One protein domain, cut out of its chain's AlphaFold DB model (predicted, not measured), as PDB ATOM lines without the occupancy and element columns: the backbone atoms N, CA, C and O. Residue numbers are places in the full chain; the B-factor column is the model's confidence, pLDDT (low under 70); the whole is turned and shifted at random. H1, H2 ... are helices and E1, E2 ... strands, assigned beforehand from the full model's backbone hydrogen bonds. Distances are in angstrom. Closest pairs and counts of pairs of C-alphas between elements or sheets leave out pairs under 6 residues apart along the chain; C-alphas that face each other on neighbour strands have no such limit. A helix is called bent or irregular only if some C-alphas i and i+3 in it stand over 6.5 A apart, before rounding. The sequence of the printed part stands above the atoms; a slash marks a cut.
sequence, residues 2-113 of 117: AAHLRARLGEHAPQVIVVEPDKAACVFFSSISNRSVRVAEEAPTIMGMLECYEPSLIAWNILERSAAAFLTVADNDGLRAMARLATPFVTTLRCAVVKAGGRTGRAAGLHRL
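What this domain is: This is residues 2 to 113 of the 117 residues of a protein of Klebsiella variicola (UniProt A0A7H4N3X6). A small wall of three strands has H2 over one face, while H3 only grazes it and H1 touches H3 farther out. H4 leads away from the sheet, and residues 81 to 95, of which 81 to 86 belong to H4, stick out before a long loop folds back to the edge strand E3. The printed part has 112 residues, with elements in the order H1 E1 H2 H3 E2 H4 E3; the sheet, ordered E1 E2 E3, is mixed. The class is mixed, helices and strands, with 54 residues, under half, in named elements. The whole is compact, with a radius of gyration of the C-alphas of 15.1 A, and spans 42 by 39 by 24 A.

Where its parts are: In the sheet, E1 is residues 17 to 21, 13.4 A long, beginning at C-alpha 17 (-3.596, -93.533, 33.495). E2 is residues 69 to 73, 13.3 A long, and E3 is residues 110 to 112, ending at C-alpha 112 (1.546, -89.715, 39.962). H2 is residues 26 to 33, 10.5 A long, and H3 is residues 57 to 66, 14.3 A long. H1 is residues 2 to 12, 12.8 A long, and is irregular: C-alphas 8 and 11 are 9.5 A apart. H4, residues 75 to 86, is 16.4 A long and ends at C-alpha 86 (-5.991, -113.893, 25.262).

How they stand to each other: E1 and E2 are parallel at 26 degrees, with N 18 and O 69 within hydrogen-bond range at 2.9 A. E2 and E3 are antiparallel at 172 degrees, with N 70 and O 111 at 3.1 A. E1, H2, H3 and E2 form a strand-helix-strand unit, two parallel neighbour strands with helices between, and its crossover is right-handed. H2 is on the sheet at a height of 9.0 A, only just over E2 alone, with 2 of its C-alphas falling on E1 and 2 on E3; it runs slantwise to the strands, at 52 degrees to E2 on the local plane. The closest C-alphas of H2 and E2 are those of Phe 28 and Phe 70, 5.4 A apart. H3 only grazes the sheet, with residues 63 to 66. H2 and H3 only just touch, with 3 pairs of C-alphas within 8 A, the closest those of Ser 31 and Glu 64 at 6.8 A. H1 touches H3 at a shallow tilt of 10 degrees, the same way; the closest C-alphas are those of Ala 3 and Ser 66, 5.8 A apart. H4 is not on the sheet and touches no helix. Every O i to N i+4 pair is within hydrogen-bond range in H2 and H4, against 5 of 7 in H1 and 5 of 6 in H3.

The domain as a whole: The C-alphas farthest apart, those of Arg 35 and Val 90, are 42.9 A apart. The printed part has no cut. The links from H2 to H3 and from H4 to E3 are long, with 23 residues each. The mean pLDDT of the printed part is 79.4, and residues 88 to 113 are under 70.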
ATOM      1  N   ALA A   2     -10.121 -88.923  27.523       78.94
ATOM      2  CA  ALA A   2      -9.833 -88.483  28.903       78.94
ATOM      3  C   ALA A   2     -10.554 -87.183  29.314       78.94
ATOM      4  O   ALA A   2     -11.363 -87.187  30.240       78.94
ATOM      5  N   ALA A   3     -10.362 -86.099  28.552       83.62
ATOM      6  CA  ALA A   3     -11.068 -84.837  28.788       83.62
ATOM      7  C   ALA A   3     -12.597 -84.969  28.707       83.62
ATOM      8  O   ALA A   3     -13.305 -84.343  29.484       83.62
ATOM      9  N   HIS A   4     -13.113 -85.804  27.801       86.25
ATOM     10  CA  HIS A   4     -14.553 -86.017  27.661       86.25
ATOM     11  C   HIS A   4     -15.146 -86.688  28.906       86.25
ATOM     12  O   HIS A   4     -16.163 -86.232  29.417       86.25
ATOM     13  N   LEU A   5     -14.493 -87.736  29.422       85.19
ATOM     14  CA  LEU A   5     -14.930 -88.429  30.637       85.19
ATOM     15  C   LEU A   5     -14.883 -87.499  31.852       85.19
ATOM     16  O   LEU A   5     -15.852 -87.446  32.606       85.19
ATOM     17  N   ARG A   6     -13.808 -86.713  32.001       84.88
ATOM     18  CA  ARG A   6     -13.695 -85.717  33.075       84.88
ATOM     19  C   ARG A   6     -14.791 -84.652  32.978       84.88
ATOM     20  O   ARG A   6     -15.425 -84.353  33.981       84.88
ATOM     21  N   ALA A   7     -15.064 -84.138  31.778       87.38
ATOM     22  CA  ALA A   7     -16.100 -83.127  31.559       87.38
ATOM     23  C   ALA A   7     -17.524 -83.653  31.810       87.38
ATOM     24  O   ALA A   7     -18.373 -82.915  32.297       87.38
ATOM     25  N   ARG A   8     -17.805 -84.916  31.467       92.00
ATOM     26  CA  ARG A   8     -19.141 -85.520  31.617       92.00
ATOM     27  C   ARG A   8     -19.441 -85.994  33.033       92.00
ATOM     28  O   ARG A   8     -20.589 -85.928  33.451       92.00
ATOM     29  N   LEU A   9     -18.440 -86.539  33.722       89.94
ATOM     30  CA  LEU A   9     -18.631 -87.249  34.988       89.94
ATOM     31  C   LEU A   9     -18.088 -86.473  36.197       89.94
ATOM     32  O   LEU A   9     -18.389 -86.841  37.332       89.94
ATOM     33  N   GLY A  10     -17.314 -85.404  35.980       88.62
ATOM     34  CA  GLY A  10     -16.751 -84.573  37.044       88.62
ATOM     35  C   GLY A  10     -15.945 -85.401  38.044       88.62
ATOM     36  O   GLY A  10     -15.047 -86.156  37.667       88.62
ATOM     37  N   GLU A  11     -16.312 -85.299  39.320       88.19
ATOM     38  CA  GLU A  11     -15.697 -86.060  40.415       88.19
ATOM     39  C   GLU A  11     -15.954 -87.574  40.340       88.19
ATOM     40  O   GLU A  11     -15.182 -88.355  40.887       88.19
ATOM     41  N   HIS A  12     -16.969 -88.014  39.591       89.81
ATOM     42  CA  HIS A  12     -17.238 -89.435  39.342       89.81
ATOM     43  C   HIS A  12     -16.477 -89.982  38.125       89.81
ATOM     44  O   HIS A  12     -16.661 -91.144  37.750       89.81
ATOM     45  N   ALA A  13     -15.658 -89.162  37.458       87.12
ATOM     46  CA  ALA A  13     -14.860 -89.625  36.333       87.12
ATOM     47  C   ALA A  13     -13.837 -90.680  36.792       87.12
ATOM     48  O   ALA A  13     -13.204 -90.508  37.837       87.12
ATOM     49  N   PRO A  14     -13.621 -91.753  36.009       87.69
ATOM     50  CA  PRO A  14     -12.578 -92.714  36.321       87.69
ATOM     51  C   PRO A  14     -11.207 -92.039  36.259       87.69
ATOM     52  O   PRO A  14     -10.976 -91.118  35.471       87.69
ATOM     53  N   GLN A  15     -10.272 -92.547  37.056       88.38
ATOM     54  CA  GLN A  15      -8.879 -92.147  36.927       88.38
ATOM     55  C   GLN A  15      -8.330 -92.642  35.590       88.38
ATOM     56  O   GLN A  15      -8.403 -93.830  35.272       88.38
ATOM     57  N   VAL A  16      -7.775 -91.721  34.807       87.38
ATOM     58  CA  VAL A  16      -7.119 -92.037  33.539       87.38
ATOM     59  C   VAL A  16      -5.622 -92.154  33.788       87.38
ATOM     60  O   VAL A  16      -5.004 -91.211  34.276       87.38
ATOM     61  N   ILE A  17      -5.041 -93.299  33.442       91.06
ATOM     62  CA  ILE A  17      -3.596 -93.533  33.495       91.06
ATOM     63  C   ILE A  17      -3.101 -93.657  32.058       91.06
ATOM     64  O   ILE A  17      -3.639 -94.455  31.291       91.06
ATOM     65  N   VAL A  18      -2.102 -92.857  31.695       93.00
ATOM     66  CA  VAL A  18      -1.441 -92.940  30.388       93.00
ATOM     67  C   VAL A  18      -0.301 -93.942  30.493       93.00
ATOM     68  O   VAL A  18       0.497 -93.874  31.428       93.00
ATOM     69  N   VAL A  19      -0.244 -94.879  29.551       94.38
ATOM     70  CA  VAL A  19       0.766 -95.937  29.517       94.38
ATOM     71  C   VAL A  19       1.460 -95.910  28.162       94.38
ATOM     72  O   VAL A  19       0.786 -95.995  27.136       94.38
ATOM     73  N   GLU A  20       2.785 -95.811  28.168       93.69
ATOM     74  CA  GLU A  20       3.630 -95.837  26.969       93.69
ATOM     75  C   GLU A  20       4.667 -96.969  27.053       93.69
ATOM     76  O   GLU A  20       5.024 -97.393  28.158       93.69
ATOM     77  N   PRO A  21       5.167 -97.480  25.915       94.88
ATOM     78  CA  PRO A  21       6.344 -98.338  25.921       94.88
ATOM     79  C   PRO A  21       7.561 -97.552  26.424       94.88
ATOM     80  O   PRO A  21       7.731 -96.383  26.084       94.88
ATOM     81  N   ASP A  22       8.429 -98.192  27.206       94.69
ATOM     82  CA  ASP A  22       9.665 -97.575  27.716       94.69
ATOM     83  C   ASP A  22      10.558 -96.988  26.605       94.69
ATOM     84  O   ASP A  22      11.159 -95.930  26.792       94.69
ATOM     85  N   LYS A  23      10.564 -97.618  25.428       94.25
ATOM     86  CA  LYS A  23      11.299 -97.182  24.228       94.25
ATOM     87  C   LYS A  23      10.717 -95.959  23.503       94.25
ATOM     88  O   LYS A  23      11.432 -95.353  22.715       94.25
ATOM     89  N   ALA A  24       9.455 -95.586  23.736       94.94
ATOM     90  CA  ALA A  24       8.807 -94.437  23.079       94.94
ATOM     91  C   ALA A  24       7.954 -93.612  24.066       94.94
ATOM     92  O   ALA A  24       6.842 -93.182  23.774       94.94
ATOM     93  N   ALA A  25       8.481 -93.399  25.274       95.25
ATOM     94  CA  ALA A  25       7.772 -92.803  26.408       95.25
ATOM     95  C   ALA A  25       7.695 -91.257  26.378       95.25
ATOM     96  O   ALA A  25       8.019 -90.577  27.361       95.25
ATOM     97  N   CYS A  26       7.329 -90.674  25.235       95.31
ATOM     98  CA  CYS A  26       7.405 -89.228  25.019       95.31
ATOM     99  C   CYS A  26       6.465 -88.422  25.938       95.31
ATOM    100  O   CYS A  26       6.855 -87.368  26.457       95.31
ATOM    101  N   VAL A  27       5.259 -88.919  26.221       95.25
ATOM    102  CA  VAL A  27       4.298 -88.271  27.124       95.25
ATOM    103  C   VAL A  27       4.732 -88.427  28.586       95.25
ATOM    104  O   VAL A  27       4.622 -87.475  29.363       95.25
ATOM    105  N   PHE A  28       5.276 -89.582  28.974       95.81
ATOM    106  CA  PHE A  28       5.821 -89.808  30.314       95.81
ATOM    107  C   PHE A  28       6.952 -88.824  30.628       95.81
ATOM    108  O   PHE A  28       6.883 -88.114  31.637       95.81
ATOM    109  N   PHE A  29       7.952 -88.701  29.752       95.12
ATOM    110  CA  PHE A  29       9.041 -87.742  29.962       95.12
ATOM    111  C   PHE A  29       8.574 -86.283  29.856       95.12
ATOM    112  O   PHE A  29       9.114 -85.420  30.558       95.12
ATOM    113  N   SER A  30       7.530 -86.010  29.064       95.44
ATOM    114  CA  SER A  30       6.886 -84.689  29.034       95.44
ATOM    115  C   SER A  30       6.257 -84.339  30.385       95.44
ATOM    116  O   SER A  30       6.368 -83.206  30.852       95.44
ATOM    117  N   SER A  31       5.675 -85.335  31.065       94.81
ATOM    118  CA  SER A  31       5.098 -85.186  32.406       94.81
ATOM    119  C   SER A  31       6.131 -84.897  33.489       94.81
ATOM    120  O   SER A  31       5.872 -84.086  34.378       94.81
ATOM    121  N   ILE A  32       7.322 -85.486  33.378       94.38
ATOM    122  CA  ILE A  32       8.441 -85.216  34.288       94.38
ATOM    123  C   ILE A  32       9.003 -83.814  34.040       94.38
ATOM    124  O   ILE A  32       9.302 -83.081  34.979       94.38
ATOM    125  N   SER A  33       9.130 -83.430  32.770       93.31
ATOM    126  CA  SER A  33       9.722 -82.150  32.368       93.31
ATOM    127  C   SER A  33       8.735 -80.980  32.416       93.31
ATOM    128  O   SER A  33       9.135 -79.839  32.187       93.31
ATOM    129  N   ASN A  34       7.450 -81.255  32.673       93.31
ATOM    130  CA  ASN A  34       6.346 -80.294  32.652       93.31
ATOM    131  C   ASN A  34       6.310 -79.455  31.351       93.31
ATOM    132  O   ASN A  34       6.029 -78.255  31.370       93.31
ATOM    133  N   ARG A  35       6.657 -80.089  30.224       94.06
ATOM    134  CA  ARG A  35       6.644 -79.535  28.860       94.06
ATOM    135  C   ARG A  35       6.675 -80.677  27.850       94.06
ATOM    136  O   ARG A  35       7.207 -81.730  28.172       94.06
ATOM    137  N   SER A  36       6.188 -80.449  26.630       95.44
ATOM    138  CA  SER A  36       6.372 -81.405  25.528       95.44
ATOM    139  C   SER A  36       7.862 -81.678  25.307       95.44
ATOM    140  O   SER A  36       8.649 -80.731  25.195       95.44
ATOM    141  N   VAL A  37       8.248 -82.952  25.262       95.56
ATOM    142  CA  VAL A  37       9.614 -83.377  24.945       95.56
ATOM    143  C   VAL A  37       9.625 -84.412  23.831       95.56
ATOM    144  O   VAL A  37       8.735 -85.255  23.730       95.56
ATOM    145  N   ARG A  38      10.694 -84.365  23.036       96.44
ATOM    146  CA  ARG A  38      11.060 -85.423  22.104       96.44
ATOM    147  C   ARG A  38      12.036 -86.383  22.780       96.44
ATOM    148  O   ARG A  38      12.997 -85.939  23.407       96.44
ATOM    149  N   VAL A  39      11.794 -87.679  22.632       94.38
ATOM    150  CA  VAL A  39      12.703 -88.755  23.048       94.38
ATOM    151  C   VAL A  39      13.474 -89.291  21.839       94.38
ATOM    152  O   VAL A  39      13.091 -89.053  20.692       94.38
ATOM    153  N   ALA A  40      14.597 -89.964  22.085       93.06
ATOM    154  CA  ALA A  40      15.399 -90.557  21.021       93.06
ATOM    155  C   ALA A  40      14.726 -91.821  20.461       93.06
ATOM    156  O   ALA A  40      14.157 -92.618  21.202       93.06
ATOM    157  N   GLU A  41      14.821 -92.000  19.146       92.12
ATOM    158  CA  GLU A  41      14.386 -93.205  18.441       92.12
ATOM    159  C   GLU A  41      15.543 -94.210  18.428       92.12
ATOM    160  O   GLU A  41      16.365 -94.234  17.515       92.12
ATOM    161  N   GLU A  42      15.672 -94.971  19.516       88.25
ATOM    162  CA  GLU A  42      16.828 -95.855  19.732       88.25
ATOM    163  C   GLU A  42      16.563 -97.300  19.300       88.25
ATOM    164  O   GLU A  42      17.457 -97.974  18.785       88.25
ATOM    165  N   ALA A  43      15.346 -97.796  19.528       90.00
ATOM    166  CA  ALA A  43      14.969 -99.166  19.214       90.00
ATOM    167  C   ALA A  43      13.453 -99.300  19.024       90.00
ATOM    168  O   ALA A  43      12.695 -98.684  19.776       90.00
ATOM    169  N   PRO A  44      13.002-100.183  18.113       92.56
ATOM    170  CA  PRO A  44      11.582-100.407  17.906       92.56
ATOM    171  C   PRO A  44      10.922-101.101  19.104       92.56
ATOM    172  O   PRO A  44      11.547-101.899  19.824       92.56
ATOM    173  N   THR A  45       9.632-100.828  19.287       92.81
ATOM    174  CA  THR A  45       8.749-101.470  20.274       92.81
ATOM    175  C   THR A  45       7.716-102.354  19.581       92.81
ATOM    176  O   THR A  45       7.222-102.049  18.499       92.81
ATOM    177  N   ILE A  46       7.326-103.450  20.232       92.50
ATOM    178  CA  ILE A  46       6.206-104.279  19.755       92.50
ATOM    179  C   ILE A  46       4.855-103.552  19.861       92.50
ATOM    180  O   ILE A  46       3.868-103.974  19.260       92.50
ATOM    181  N   MET A  47       4.788-102.485  20.663       88.69
ATOM    182  CA  MET A  47       3.602-101.656  20.864       88.69
ATOM    183  C   MET A  47       3.521-100.598  19.755       88.69
ATOM    184  O   MET A  47       3.349 -99.421  20.047       88.69
ATOM    185  N   GLY A  48       3.649-101.004  18.484       87.94
ATOM    186  CA  GLY A  48       3.917-100.109  17.343       87.94
ATOM    187  C   GLY A  48       2.913 -98.966  17.136       87.94
ATOM    188  O   GLY A  48       3.275 -97.896  16.667       87.94
ATOM    189  N   MET A  49       1.660 -99.118  17.576       89.50
ATOM    190  CA  MET A  49       0.676 -98.018  17.553       89.50
ATOM    191  C   MET A  49       0.983 -96.886  18.553       89.50
ATOM    192  O   MET A  49       0.308 -95.858  18.540       89.50
ATOM    193  N   LEU A  50       1.963 -97.090  19.434       90.25
ATOM    194  CA  LEU A  50       2.466 -96.147  20.433       90.25
ATOM    195  C   LEU A  50       3.937 -95.783  20.182       90.25
ATOM    196  O   LEU A  50       4.571 -95.187  21.047       90.25
ATOM    197  N   GLU A  51       4.485 -96.126  19.014       90.69
ATOM    198  CA  GLU A  51       5.845 -95.771  18.600       90.69
ATOM    199  C   GLU A  51       5.895 -94.305  18.139       90.69
ATOM    200  O   GLU A  51       6.077 -93.974  16.971       90.69
ATOM    201  N   CYS A  52       5.625 -93.401  19.078       89.94
ATOM    202  CA  CYS A  52       5.642 -91.959  18.882       89.94
ATOM    203  C   CYS A  52       6.731 -91.354  19.769       89.94
ATOM    204  O   CYS A  52       6.705 -91.505  20.986       89.94
ATOM    205  N   TYR A  53       7.674 -90.634  19.166       94.12
ATOM    206  CA  TYR A  53       8.832 -90.092  19.886       94.12
ATOM    207  C   TYR A  53       8.665 -88.628  20.312       94.12
ATOM    208  O   TYR A  53       9.500 -88.094  21.034       94.12
ATOM    209  N   GLU A  54       7.583 -87.971  19.903       95.38
ATOM    210  CA  GLU A  54       7.219 -86.615  20.314       95.38
ATOM    211  C   GLU A  54       5.690 -86.510  20.385       95.38
ATOM    212  O   GLU A  54       5.006 -86.939  19.448       95.38
ATOM    213  N   PRO A  55       5.115 -85.962  21.469       93.62
ATOM    214  CA  PRO A  55       3.673 -85.897  21.587       93.62
ATOM    215  C   PRO A  55       3.111 -84.735  20.765       93.62
ATOM    216  O   PRO A  55       3.680 -83.648  20.679       93.62
ATOM    217  N   SER A  56       1.901 -84.920  20.239       93.69
ATOM    218  CA  SER A  56       1.112 -83.798  19.725       93.69
ATOM    219  C   SER A  56       0.899 -82.757  20.827       93.69
ATOM    220  O   SER A  56       0.432 -83.094  21.916       93.69
ATOM    221  N   LEU A  57       1.149 -81.478  20.529       93.12
ATOM    222  CA  LEU A  57       0.954 -80.387  21.491       93.12
ATOM    223  C   LEU A  57      -0.476 -80.326  22.044       93.12
ATOM    224  O   LEU A  57      -0.665 -80.074  23.233       93.12
ATOM    225  N   ILE A  58      -1.499 -80.583  21.217       92.69
ATOM    226  CA  ILE A  58      -2.889 -80.571  21.706       92.69
ATOM    227  C   ILE A  58      -3.159 -81.792  22.594       92.69
ATOM    228  O   ILE A  58      -3.815 -81.650  23.628       92.69
ATOM    229  N   ALA A  59      -2.623 -82.966  22.242       89.75
ATOM    230  CA  ALA A  59      -2.747 -84.158  23.078       89.75
ATOM    231  C   ALA A  59      -2.046 -83.963  24.430       89.75
ATOM    232  O   ALA A  59      -2.667 -84.205  25.464       89.75
ATOM    233  N   TRP A  60      -0.813 -83.448  24.431       93.81
ATOM    234  CA  TRP A  60      -0.054 -83.130  25.642       93.81
ATOM    235  C   TRP A  60      -0.829 -82.181  26.559       93.81
ATOM    236  O   TRP A  60      -1.101 -82.523  27.707       93.81
ATOM    237  N   ASN A  61      -1.295 -81.048  26.022       92.50
ATOM    238  CA  ASN A  61      -2.065 -80.062  26.780       92.50
ATOM    239  C   ASN A  61      -3.310 -80.672  27.443       92.50
ATOM    240  O   ASN A  61      -3.677 -80.308  28.558       92.50
ATOM    241  N   ILE A  62      -3.991 -81.595  26.761       91.44
ATOM    242  CA  ILE A  62      -5.152 -82.283  27.326       91.44
ATOM    243  C   ILE A  62      -4.727 -83.279  28.411       91.44
ATOM    244  O   ILE A  62      -5.342 -83.318  29.481       91.44
ATOM    245  N   LEU A  63      -3.718 -84.105  28.140       90.81
ATOM    246  CA  LEU A  63      -3.298 -85.187  29.027       90.81
ATOM    247  C   LEU A  63      -2.667 -84.662  30.315       90.81
ATOM    248  O   LEU A  63      -3.012 -85.171  31.377       90.81
ATOM    249  N   GLU A  64      -1.856 -83.604  30.249       92.31
ATOM    250  CA  GLU A  64      -1.264 -82.951  31.426       92.31
ATOM    251  C   GLU A  64      -2.332 -82.561  32.466       92.31
ATOM    252  O   GLU A  64      -2.108 -82.666  33.667       92.31
ATOM    253  N   ARG A  65      -3.525 -82.154  32.007       89.62
ATOM    254  CA  ARG A  65      -4.630 -81.712  32.875       89.62
ATOM    255  C   ARG A  65      -5.614 -82.811  33.267       89.62
ATOM    256  O   ARG A  65      -6.403 -82.610  34.185       89.62
ATOM    257  N   SER A  66      -5.651 -83.922  32.535       87.88
ATOM    258  CA  SER A  66      -6.723 -84.926  32.669       87.88
ATOM    259  C   SER A  66      -6.250 -86.319  33.073       87.88
ATOM    260  O   SER A  66      -7.073 -87.119  33.522       87.88
ATOM    261  N   ALA A  67      -4.960 -86.620  32.939       89.38
ATOM    262  CA  ALA A  67      -4.385 -87.872  33.405       89.38
ATOM    263  C   ALA A  67      -4.053 -87.797  34.903       89.38
ATOM    264  O   ALA A  67      -3.517 -86.808  35.393       89.38
ATOM    265  N   ALA A  68      -4.341 -88.874  35.627       89.62
ATOM    266  CA  ALA A  68      -3.983 -89.029  37.034       89.62
ATOM    267  C   ALA A  68      -2.534 -89.519  37.217       89.62
ATOM    268  O   ALA A  68      -1.907 -89.264  38.248       89.62
ATOM    269  N   ALA A  69      -2.009 -90.266  36.243       90.06
ATOM    270  CA  ALA A  69      -0.647 -90.782  36.269       90.06
ATOM    271  C   ALA A  69      -0.147 -91.132  34.865       90.06
ATOM    272  O   ALA A  69      -0.938 -91.385  33.950       90.06
ATOM    273  N   PHE A  70       1.177 -91.201  34.753       92.06
ATOM    274  CA  PHE A  70       1.904 -91.647  33.571       92.06
ATOM    275  C   PHE A  70       2.799 -92.829  33.964       92.06
ATOM    276  O   PHE A  70       3.414 -92.817  35.038       92.06
ATOM    277  N   LEU A  71       2.832 -93.859  33.121       93.62
ATOM    278  CA  LEU A  71       3.540 -95.114  33.361       93.62
ATOM    279  C   LEU A  71       4.261 -95.574  32.092       93.62
ATOM    280  O   LEU A  71       3.705 -95.478  30.998       93.62
ATOM    281  N   THR A  72       5.444 -96.158  32.259       94.31
ATOM    282  CA  THR A  72       6.134 -96.888  31.188       94.31
ATOM    283  C   THR A  72       6.035 -98.400  31.357       94.31
ATOM    284  O   THR A  72       5.998 -98.910  32.480       94.31
ATOM    285  N   VAL A  73       5.999 -99.132  30.244       93.75
ATOM    286  CA  VAL A  73       5.934-100.600  30.221       93.75
ATOM    287  C   VAL A  73       6.962-101.149  29.237       93.75
ATOM    288  O   VAL A  73       7.059-100.674  28.113       93.75
ATOM    289  N   ALA A  74       7.708-102.173  29.645       94.12
ATOM    290  CA  ALA A  74       8.617-102.878  28.749       94.12
ATOM    291  C   ALA A  74       7.847-103.822  27.811       94.12
ATOM    292  O   ALA A  74       6.863-104.447  28.221       94.12
ATOM    293  N   ASP A  75       8.344-104.030  26.589       92.50
ATOM    294  CA  ASP A  75       7.725-104.920  25.587       92.50
ATOM    295  C   ASP A  75       7.358-106.308  26.148       92.50
ATOM    296  O   ASP A  75       6.275-106.834  25.897       92.50
ATOM    297  N   ASN A  76       8.235-106.908  26.961       92.81
ATOM    298  CA  ASN A  76       7.994-108.225  27.559       92.81
ATOM    299  C   ASN A  76       6.790-108.224  28.520       92.81
ATOM    300  O   ASN A  76       6.030-109.190  28.574       92.81
ATOM    301  N   ASP A  77       6.593-107.139  29.269       90.75
ATOM    302  CA  ASP A  77       5.431-106.992  30.146       90.75
ATOM    303  C   ASP A  77       4.153-106.765  29.328       90.75
ATOM    304  O   ASP A  77       3.109-107.337  29.660       90.75
ATOM    305  N   GLY A  78       4.252-106.040  28.208       89.19
ATOM    306  CA  GLY A  78       3.192-105.932  27.204       89.19
ATOM    307  C   GLY A  78       2.776-107.297  26.642       89.19
ATOM    308  O   GLY A  78       1.593-107.643  26.681       89.19
ATOM    309  N   LEU A  79       3.737-108.130  26.218       89.06
ATOM    310  CA  LEU A  79       3.478-109.505  25.756       89.06
ATOM    311  C   LEU A  79       2.788-110.348  26.826       89.06
ATOM    312  O   LEU A  79       1.798-111.025  26.546       89.06
ATOM    313  N   ARG A  80       3.283-110.296  28.067       88.12
ATOM    314  CA  ARG A  80       2.698-111.041  29.193       88.12
ATOM    315  C   ARG A  80       1.266-110.599  29.482       88.12
ATOM    316  O   ARG A  80       0.431-111.444  29.811       88.12
ATOM    317  N   ALA A  81       0.976-109.303  29.383       86.81
ATOM    318  CA  ALA A  81      -0.373-108.775  29.550       86.81
ATOM    319  C   ALA A  81      -1.301-109.257  28.427       86.81
ATOM    320  O   ALA A  81      -2.376-109.780  28.722       86.81
ATOM    321  N   MET A  82      -0.862-109.173  27.168       86.19
ATOM    322  CA  MET A  82      -1.630-109.677  26.025       86.19
ATOM    323  C   MET A  82      -1.913-111.177  26.143       86.19
ATOM    324  O   MET A  82      -3.057-111.594  25.979       86.19
ATOM    325  N   ALA A  83      -0.917-111.983  26.517       87.06
ATOM    326  CA  ALA A  83      -1.089-113.423  26.709       87.06
ATOM    327  C   ALA A  83      -2.133-113.755  27.791       87.06
ATOM    328  O   ALA A  83      -2.949-114.655  27.609       87.06
ATOM    329  N   ARG A  84      -2.155-113.000  28.899       84.62
ATOM    330  CA  ARG A  84      -3.167-113.153  29.963       84.62
ATOM    331  C   ARG A  84      -4.570-112.738  29.523       84.62
ATOM    332  O   ARG A  84      -5.542-113.289  30.023       84.62
ATOM    333  N   LEU A  85      -4.683-111.756  28.634       82.88
ATOM    334  CA  LEU A  85      -5.972-111.303  28.105       82.88
ATOM    335  C   LEU A  85      -6.506-112.224  27.002       82.88
ATOM    336  O   LEU A  85      -7.717-112.317  26.824       82.88
ATOM    337  N   ALA A  86      -5.621-112.922  26.288       82.94
ATOM    338  CA  ALA A  86      -5.991-113.893  25.262       82.94
ATOM    339  C   ALA A  86      -6.616-115.176  25.844       82.94
ATOM    340  O   ALA A  86      -7.315-115.895  25.132       82.94
ATOM    341  N   THR A  87      -6.398-115.470  27.130       76.62
ATOM    342  CA  THR A  87      -7.089-116.568  27.820       76.62
ATOM    343  C   THR A  87      -8.487-116.125  28.271       76.62
ATOM    344  O   THR A  87      -8.583-115.128  28.990       76.62
ATOM    345  N   PRO A  88      -9.575-116.835  27.905       57.00
ATOM    346  CA  PRO A  88     -10.932-116.436  28.262       57.00
ATOM    347  C   PRO A  88     -11.124-116.455  29.782       57.00
ATOM    348  O   PRO A  88     -11.134-117.510  30.416       57.00
ATOM    349  N   PHE A  89     -11.289-115.272  30.369       61.75
ATOM    350  CA  PHE A  89     -11.610-115.118  31.782       61.75
ATOM    351  C   PHE A  89     -13.136-115.114  31.949       61.75
ATOM    352  O   PHE A  89     -13.807-114.126  31.647       61.75
ATOM    353  N   VAL A  90     -13.703-116.229  32.422       47.53
ATOM    354  CA  VAL A  90     -15.099-116.278  32.880       47.53
ATOM    355  C   VAL A  90     -15.163-115.641  34.264       47.53
ATOM    356  O   VAL A  90     -14.868-116.288  35.261       47.53
ATOM    357  N   THR A  91     -15.510-114.356  34.315       43.94
ATOM    358  CA  THR A  91     -16.489-113.764  35.245       43.94
ATOM    359  C   THR A  91     -16.286-112.252  35.351       43.94
ATOM    360  O   THR A  91     -15.174-111.727  35.392       43.94
ATOM    361  N   THR A  92     -17.424-111.573  35.344       44.44
ATOM    362  CA  THR A  92     -17.708-110.150  35.528       44.44
ATOM    363  C   THR A  92     -16.637-109.341  36.266       44.44
ATOM    364  O   THR A  92     -16.555-109.355  37.490       44.44
ATOM    365  N   LEU A  93     -15.903-108.514  35.523       37.03
ATOM    366  CA  LEU A  93     -15.159-107.380  36.066       37.03
ATOM    367  C   LEU A  93     -15.586-106.123  35.306       37.03
ATOM    368  O   LEU A  93     -15.163-105.884  34.178       37.03
ATOM    369  N   ARG A  94     -16.380-105.262  35.956       36.97
ATOM    370  CA  ARG A  94     -16.430-103.823  35.635       36.97
ATOM    371  C   ARG A  94     -15.154-103.142  36.153       36.97
ATOM    372  O   ARG A  94     -15.206-102.148  36.868       36.97
ATOM    373  N   CYS A  95     -14.004-103.708  35.810       34.31
ATOM    374  CA  CYS A  95     -12.692-103.154  36.086       34.31
ATOM    375  C   CYS A  95     -11.889-103.246  34.793       34.31
ATOM    376  O   CYS A  95     -11.467-104.329  34.394       34.31
ATOM    377  N   ALA A  96     -11.652-102.102  34.153       36.00
ATOM    378  CA  ALA A  96     -10.492-101.960  33.289       36.00
ATOM    379  C   ALA A  96      -9.261-102.097  34.201       36.00
ATOM    380  O   ALA A  96      -8.945-101.194  34.973       36.00
ATOM    381  N   VAL A  97      -8.641-103.276  34.218       32.50
ATOM    382  CA  VAL A  97      -7.470-103.541  35.056       32.50
ATOM    383  C   VAL A  97      -6.256-102.832  34.449       32.50
ATOM    384  O   VAL A  97      -5.690-103.305  33.470       32.50
ATOM    385  N   VAL A  98      -5.802-101.751  35.086       33.72
ATOM    386  CA  VAL A  98      -4.364-101.487  35.245       33.72
ATOM    387  C   VAL A  98      -4.020-102.013  36.633       33.72
ATOM    388  O   VAL A  98      -4.574-101.564  37.635       33.72
ATOM    389  N   LYS A  99      -3.193-103.055  36.707       27.56
ATOM    390  CA  LYS A  99      -2.942-103.773  37.959       27.56
ATOM    391  C   LYS A  99      -2.186-102.876  38.945       27.56
ATOM    392  O   LYS A  99      -1.012-102.589  38.740       27.56
ATOM    393  N   ALA A 100      -2.830-102.513  40.051       35.34
ATOM    394  CA  ALA A 100      -2.149-102.146  41.286       35.34
ATOM    395  C   ALA A 100      -1.862-103.430  42.089       35.34
ATOM    396  O   ALA A 100      -2.783-104.172  42.412       35.34
ATOM    397  N   GLY A 101      -0.585-103.689  42.392       31.41
ATOM    398  CA  GLY A 101      -0.136-104.552  43.494       31.41
ATOM    399  C   GLY A 101      -0.301-106.074  43.345       31.41
ATOM    400  O   GLY A 101      -1.366-106.639  43.551       31.41
ATOM    401  N   GLY A 102       0.815-106.765  43.108       26.08
ATOM    402  CA  GLY A 102       0.957-108.211  43.291       26.08
ATOM    403  C   GLY A 102       2.328-108.649  42.789       26.08
ATOM    404  O   GLY A 102       2.569-108.578  41.587       26.08
ATOM    405  N   ARG A 103       3.225-109.011  43.720       39.41
ATOM    406  CA  ARG A 103       4.632-109.411  43.504       39.41
ATOM    407  C   ARG A 103       4.799-110.277  42.245       39.41
ATOM    408  O   ARG A 103       3.949-111.110  41.971       39.41
ATOM    409  N   THR A 104       5.933-110.084  41.559       39.81
ATOM    410  CA  THR A 104       6.365-110.616  40.241       39.81
ATOM    411  C   THR A 104       5.946-109.775  39.024       39.81
ATOM    412  O   THR A 104       5.029-110.120  38.279       39.81
ATOM    413  N   GLY A 105       6.657-108.665  38.820       34.47
ATOM    414  CA  GLY A 105       6.602-107.811  37.630       34.47
ATOM    415  C   GLY A 105       6.999-106.389  38.014       34.47
ATOM    416  O   GLY A 105       6.215-105.691  38.653       34.47
ATOM    417  N   ARG A 106       8.239-105.981  37.724       37.97
ATOM    418  CA  ARG A 106       8.693-104.598  37.928       37.97
ATOM    419  C   ARG A 106       8.025-103.734  36.853       37.97
ATOM    420  O   ARG A 106       8.562-103.623  35.764       37.97
ATOM    421  N   ALA A 107       6.887-103.113  37.158       44.59
ATOM    422  CA  ALA A 107       6.461-101.936  36.406       44.59
ATOM    423  C   ALA A 107       7.494-100.833  36.684       44.59
ATOM    424  O   ALA A 107       7.628-100.381  37.825       44.59
ATOM    425  N   ALA A 108       8.300-100.484  35.686       47.19
ATOM    426  CA  ALA A 108       9.284 -99.421  35.811       47.19
ATOM    427  C   ALA A 108       8.572 -98.067  35.654       47.19
ATOM    428  O   ALA A 108       7.920 -97.825  34.648       47.19
ATOM    429  N   GLY A 109       8.680 -97.204  36.671       55.03
ATOM    430  CA  GLY A 109       8.300 -95.789  36.601       55.03
ATOM    431  C   GLY A 109       6.797 -95.500  36.663       55.03
ATOM    432  O   GLY A 109       6.167 -95.292  35.637       55.03
ATOM    433  N   LEU A 110       6.231 -95.397  37.873       48.31
ATOM    434  CA  LEU A 110       4.923 -94.769  38.094       48.31
ATOM    435  C   LEU A 110       5.136 -93.336  38.588       48.31
ATOM    436  O   LEU A 110       5.613 -93.144  39.707       48.31
ATOM    437  N   HIS A 111       4.746 -92.346  37.787       50.97
ATOM    438  CA  HIS A 111       4.735 -90.949  38.212       50.97
ATOM    439  C   HIS A 111       3.285 -90.478  38.375       50.97
ATOM    440  O   HIS A 111       2.532 -90.357  37.405       50.97
ATOM    441  N   ARG A 112       2.868 -90.258  39.627       46.59
ATOM    442  CA  ARG A 112       1.546 -89.715  39.962       46.59
ATOM    443  C   ARG A 112       1.634 -88.195  39.947       46.59
ATOM    444  O   ARG A 112       2.331 -87.619  40.776       46.59
ATOM    445  N   LEU A 113       0.894 -87.551  39.051       51.00
ATOM    446  CA  LEU A 113       0.691 -86.109  39.127       51.00
ATOM    447  C   LEU A 113      -0.531 -85.866  40.016       51.00
ATOM    448  O   LEU A 113      -1.636 -86.318  39.731       51.00
TER     449      LEU A 113